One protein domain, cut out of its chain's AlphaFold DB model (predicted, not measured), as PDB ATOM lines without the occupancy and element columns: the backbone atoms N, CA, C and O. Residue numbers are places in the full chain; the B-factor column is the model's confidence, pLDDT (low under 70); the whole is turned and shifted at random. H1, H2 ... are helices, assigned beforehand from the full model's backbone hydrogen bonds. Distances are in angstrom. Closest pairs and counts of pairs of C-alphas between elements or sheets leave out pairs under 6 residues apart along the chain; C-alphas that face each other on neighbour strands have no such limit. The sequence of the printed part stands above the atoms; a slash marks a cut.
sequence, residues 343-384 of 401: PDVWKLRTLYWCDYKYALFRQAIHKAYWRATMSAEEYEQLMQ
ATOM      1  N   PRO A 343     294.054  17.915 -60.936       62.96
ATOM      2  CA  PRO A 343     293.921  16.705 -60.132       62.96
ATOM      3  C   PRO A 343     292.577  16.699 -59.399       62.96
ATOM      4  O   PRO A 343     292.107  17.745 -58.945       62.96
ATOM      5  N   ASP A 344     291.961  15.526 -59.251       70.85
ATOM      6  CA  ASP A 344     290.585  15.399 -58.745       70.85
ATOM      7  C   ASP A 344     290.381  15.995 -57.343       70.85
ATOM      8  O   ASP A 344     289.296  16.482 -57.029       70.85
ATOM      9  N   VAL A 345     291.440  16.084 -56.531       72.27
ATOM     10  CA  VAL A 345     291.422  16.780 -55.231       72.27
ATOM     11  C   VAL A 345     291.024  18.251 -55.378       72.27
ATOM     12  O   VAL A 345     290.282  18.786 -54.553       72.27
ATOM     13  N   TRP A 346     291.487  18.919 -56.438       69.63
ATOM     14  CA  TRP A 346     291.090  20.294 -56.731       69.63
ATOM     15  C   TRP A 346     289.651  20.357 -57.223       69.63
ATOM     16  O   TRP A 346     288.925  21.228 -56.767       69.63
ATOM     17  N   LYS A 347     289.200  19.405 -58.051       70.86
ATOM     18  CA  LYS A 347     287.795  19.345 -58.488       70.86
ATOM     19  C   LYS A 347     286.847  19.191 -57.300       70.86
ATOM     20  O   LYS A 347     285.870  19.926 -57.222       70.86
ATOM     21  N   LEU A 348     287.167  18.314 -56.346       71.40
ATOM     22  CA  LEU A 348     286.383  18.129 -55.119       71.40
ATOM     23  C   LEU A 348     286.394  19.382 -54.236       71.40
ATOM     24  O   LEU A 348     285.342  19.804 -53.763       71.40
ATOM     25  N   ARG A 349     287.553  20.032 -54.058       74.00
ATOM     26  CA  ARG A 349     287.636  21.301 -53.310       74.00
ATOM     27  C   ARG A 349     286.865  22.426 -53.989       74.00
ATOM     28  O   ARG A 349     286.192  23.187 -53.302       74.00
ATOM     29  N   THR A 350     286.943  22.535 -55.312       71.60
ATOM     30  CA  THR A 350     286.185  23.520 -56.085       71.60
ATOM     31  C   THR A 350     284.694  23.228 -56.003       71.60
ATOM     32  O   THR A 350     283.926  24.157 -55.804       71.60
ATOM     33  N   LEU A 351     284.277  21.962 -56.071       73.74
ATOM     34  CA  LEU A 351     282.875  21.576 -55.924       73.74
ATOM     35  C   LEU A 351     282.348  21.904 -54.521       73.74
ATOM     36  O   LEU A 351     281.293  22.517 -54.409       73.74
ATOM     37  N   TYR A 352     283.119  21.611 -53.469       72.57
ATOM     38  CA  TYR A 352     282.787  21.995 -52.093       72.57
ATOM     39  C   TYR A 352     282.724  23.520 -51.914       72.57
ATOM     40  O   TYR A 352     281.829  24.048 -51.259       72.57
ATOM     41  N   TRP A 353     283.654  24.256 -52.527       76.08
ATOM     42  CA  TRP A 353     283.643  25.720 -52.511       76.08
ATOM     43  C   TRP A 353     282.433  26.293 -53.257       76.08
ATOM     44  O   TRP A 353     281.803  27.229 -52.765       76.08
ATOM     45  N   CYS A 354     282.080  25.723 -54.410       75.49
ATOM     46  CA  CYS A 354     280.893  26.090 -55.175       75.49
ATOM     47  C   CYS A 354     279.612  25.798 -54.395       75.49
ATOM     48  O   CYS A 354     278.737  26.656 -54.364       75.49
ATOM     49  N   ASP A 355     279.518  24.649 -53.728       78.72
ATOM     50  CA  ASP A 355     278.368  24.292 -52.894       78.72
ATOM     51  C   ASP A 355     278.227  25.249 -51.700       78.72
ATOM     52  O   ASP A 355     277.165  25.823 -51.466       78.72
ATOM     53  N   TYR A 356     279.336  25.569 -51.026       74.28
ATOM     54  CA  TYR A 356     279.355  26.588 -49.975       74.28
ATOM     55  C   TYR A 356     278.903  27.969 -50.482       74.28
ATOM     56  O   TYR A 356     278.106  28.653 -49.835       74.28
ATOM     57  N   LYS A 357     279.380  28.397 -51.658       77.71
ATOM     58  CA  LYS A 357     278.961  29.663 -52.282       77.71
ATOM     59  C   LYS A 357     277.495  29.641 -52.702       77.71
ATOM     60  O   LYS A 357     276.810  30.644 -52.513       77.71
ATOM     61  N   TYR A 358     277.013  28.517 -53.219       72.30
ATOM     62  CA  TYR A 358     275.615  28.319 -53.578       72.30
ATOM     63  C   TYR A 358     274.709  28.371 -52.341       72.30
ATOM     64  O   TYR A 358     273.694  29.064 -52.358       72.30
ATOM     65  N   ALA A 359     275.112  27.747 -51.231       74.47
ATOM     66  CA  ALA A 359     274.402  27.829 -49.957       74.47
ATOM     67  C   ALA A 359     274.318  29.275 -49.437       74.47
ATOM     68  O   ALA A 359     273.245  29.723 -49.030       74.47
ATOM     69  N   LEU A 360     275.415  30.040 -49.512       76.54
ATOM     70  CA  LEU A 360     275.418  31.464 -49.157       76.54
ATOM     71  C   LEU A 360     274.511  32.296 -50.071       76.54
ATOM     72  O   LEU A 360     273.783  33.165 -49.594       76.54
ATOM     73  N   PHE A 361     274.538  32.028 -51.374       80.65
ATOM     74  CA  PHE A 361     273.688  32.715 -52.342       80.65
ATOM     75  C   PHE A 361     272.206  32.434 -52.084       80.65
ATOM     76  O   PHE A 361     271.397  33.358 -52.034       80.65
ATOM     77  N   ARG A 362     271.858  31.174 -51.815       77.75
ATOM     78  CA  ARG A 362     270.503  30.767 -51.442       77.75
ATOM     79  C   ARG A 362     270.040  31.465 -50.164       77.75
ATOM     80  O   ARG A 362     268.936  31.998 -50.134       77.75
ATOM     81  N   GLN A 363     270.888  31.533 -49.136       75.93
ATOM     82  CA  GLN A 363     270.586  32.297 -47.920       75.93
ATOM     83  C   GLN A 363     270.365  33.788 -48.209       75.93
ATOM     84  O   GLN A 363     269.458  34.386 -47.638       75.93
ATOM     85  N   ALA A 364     271.165  34.392 -49.091       80.50
ATOM     86  CA  ALA A 364     271.007  35.793 -49.466       80.50
ATOM     87  C   ALA A 364     269.680  36.049 -50.200       80.50
ATOM     88  O   ALA A 364     268.986  37.005 -49.862       80.50
ATOM     89  N   ILE A 365     269.298  35.173 -51.138       80.68
ATOM     90  CA  ILE A 365     268.006  35.255 -51.834       80.68
ATOM     91  C   ILE A 365     266.852  35.106 -50.846       80.68
ATOM     92  O   ILE A 365     265.953  35.937 -50.859       80.68
ATOM     93  N   HIS A 366     266.878  34.100 -49.967       80.86
ATOM     94  CA  HIS A 366     265.809  33.919 -48.981       80.86
ATOM     95  C   HIS A 366     265.687  35.124 -48.043       80.86
ATOM     96  O   HIS A 366     264.578  35.573 -47.783       80.86
ATOM     97  N   LYS A 367     266.808  35.720 -47.609       77.58
ATOM     98  CA  LYS A 367     266.784  36.963 -46.820       77.58
ATOM     99  C   LYS A 367     266.185  38.135 -47.591       77.58
ATOM    100  O   LYS A 367     265.414  38.893 -47.017       77.58
ATOM    101  N   ALA A 368     266.538  38.305 -48.865       81.00
ATOM    102  CA  ALA A 368     265.976  39.367 -49.699       81.00
ATOM    103  C   ALA A 368     264.474  39.160 -49.945       81.00
ATOM    104  O   ALA A 368     263.707  40.113 -49.858       81.00
ATOM    105  N   TYR A 369     264.059  37.915 -50.182       81.13
ATOM    106  CA  TYR A 369     262.660  37.532 -50.333       81.13
ATOM    107  C   TYR A 369     261.858  37.831 -49.063       81.13
ATOM    108  O   TYR A 369     260.870  38.549 -49.135       81.13
ATOM    109  N   TRP A 370     262.327  37.390 -47.889       81.96
ATOM    110  CA  TRP A 370     261.638  37.665 -46.625       81.96
ATOM    111  C   TRP A 370     261.549  39.155 -46.310       81.96
ATOM    112  O   TRP A 370     260.506  39.604 -45.854       81.96
ATOM    113  N   ARG A 371     262.584  39.945 -46.624       81.35
ATOM    114  CA  ARG A 371     262.506  41.412 -46.498       81.35
ATOM    115  C   ARG A 371     261.444  42.045 -47.390       81.35
ATOM    116  O   ARG A 371     260.951  43.110 -47.050       81.35
ATOM    117  N   ALA A 372     261.152  41.446 -48.541       84.87
ATOM    118  CA  ALA A 372     260.152  41.964 -49.467       84.87
ATOM    119  C   ALA A 372     258.729  41.520 -49.100       84.87
ATOM    120  O   ALA A 372     257.782  42.245 -49.383       84.87
ATOM    121  N   THR A 373     258.567  40.335 -48.499       85.87
ATOM    122  CA  THR A 373     257.245  39.746 -48.233       85.87
ATOM    123  C   THR A 373     256.743  39.912 -46.802       85.87
ATOM    124  O   THR A 373     255.540  39.814 -46.593       85.87
ATOM    125  N   MET A 374     257.628  40.098 -45.818       78.44
ATOM    126  CA  MET A 374     257.254  40.197 -44.400       78.44
ATOM    127  C   MET A 374     257.290  41.638 -43.901       78.44
ATOM    128  O   MET A 374     258.038  42.474 -44.411       78.44
ATOM    129  N   SER A 375     256.495  41.915 -42.868       86.83
ATOM    130  CA  SER A 375     256.616  43.163 -42.114       86.83
ATOM    131  C   SER A 375     257.983  43.233 -41.412       86.83
ATOM    132  O   SER A 375     258.612  42.209 -41.134       86.83
ATOM    133  N   ALA A 376     258.474  44.445 -41.137       85.84
ATOM    134  CA  ALA A 376     259.800  44.633 -40.541       85.84
ATOM    135  C   ALA A 376     259.949  43.912 -39.184       85.84
ATOM    136  O   ALA A 376     261.009  43.359 -38.899       85.84
ATOM    137  N   GLU A 377     258.874  43.860 -38.393       87.40
ATOM    138  CA  GLU A 377     258.843  43.220 -37.073       87.40
ATOM    139  C   GLU A 377     258.945  41.686 -37.165       87.40
ATOM    140  O   GLU A 377     259.738  41.070 -36.452       87.40
ATOM    141  N   GLU A 378     258.208  41.061 -38.091       83.41
ATOM    142  CA  GLU A 378     258.261  39.609 -38.330       83.41
ATOM    143  C   GLU A 378     259.624  39.175 -38.879       83.41
ATOM    144  O   GLU A 378     260.155  38.124 -38.510       83.41
ATOM    145  N   TYR A 379     260.225  40.003 -39.736       82.71
ATOM    146  CA  TYR A 379     261.556  39.747 -40.274       82.71
ATOM    147  C   TYR A 379     262.629  39.744 -39.173       82.71
ATOM    148  O   TYR A 379     263.515  38.886 -39.182       82.71
ATOM    149  N   GLU A 380     262.565  40.676 -38.217       85.85
ATOM    150  CA  GLU A 380     263.512  40.725 -37.096       85.85
ATOM    151  C   GLU A 380     263.375  39.512 -36.171       85.85
ATOM    152  O   GLU A 380     264.392  38.915 -35.806       85.85
ATOM    153  N   GLN A 381     262.146  39.094 -35.857       86.98
ATOM    154  CA  GLN A 381     261.896  37.889 -35.059       86.98
ATOM    155  C   GLN A 381     262.425  36.631 -35.759       86.98
ATOM    156  O   GLN A 381     263.188  35.868 -35.164       86.98
ATOM    157  N   LEU A 382     262.133  36.461 -37.055       83.61
ATOM    158  CA  LEU A 382     262.619  35.325 -37.844       83.61
ATOM    159  C   LEU A 382     264.156  35.284 -37.909       83.61
ATOM    160  O   LEU A 382     264.770  34.217 -37.844       83.61
ATOM    161  N   MET A 383     264.803  36.446 -38.035       81.87
ATOM    162  CA  MET A 383     266.263  36.536 -38.045       81.87
ATOM    163  C   MET A 383     266.877  36.168 -36.690       81.87
ATOM    164  O   MET A 383     267.916  35.504 -36.677       81.87
ATOM    165  N   GLN A 384     266.238  36.533 -35.575       87.02
ATOM    166  CA  GLN A 384     266.673  36.119 -34.237       87.02
ATOM    167  C   GLN A 384     266.522  34.606 -34.033       87.02
ATOM    168  O   GLN A 384     267.451  33.967 -33.538       87.02
TER     169      GLN A 384
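Overview. This is residues 343 to 384 of the 401 residues of an uncharacterized protein of Trypanosoma cruzi (strain CL Brener) (UniProt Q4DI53). One long, straight helix, H1, makes a rod, and a short helix, H2, folds back beside its far end like a small hook. Residues 343 to 366, of which 344 to 366 belong to H1, stick out free of the rest. The printed part has 42 residues with two named helices, H1 then H2, and no named strand: it is all helix. It is extended, with a radius of gyration of the C-alphas of 15.6 A and spans of 49 by 17 by 6 A.

Along the chain. Find C-alpha 344 at (290.585, 15.399, -58.745); from there H1, residues 344 to 373, runs 42.6 A to C-alpha 373 at (257.245, 39.746, -48.233). After a tight link of 2 residues, H2, residues 376 to 384, runs 12.6 A to C-alpha 384 at (266.673, 36.119, -34.237).

Arrangement. Look at Arg 371 and Tyr 379: their C-alphas, the closest of H1 and H2, are 6.5 A apart. The two helices are close but not clearly touching, with 2 pairs of C-alphas within 8 A. They run opposite ways at a shallow tilt of 33 degrees, only just short of steep. In H1 and H2 every O i to N i+4 pair is within hydrogen-bond range.

Size, cuts and confidence. The two C-alphas farthest apart, those of Pro 343 and Glu 377, are 49.7 A apart. The printed part has no cut. Its mean pLDDT is 78.5, and residues 343 and 346 are under 70.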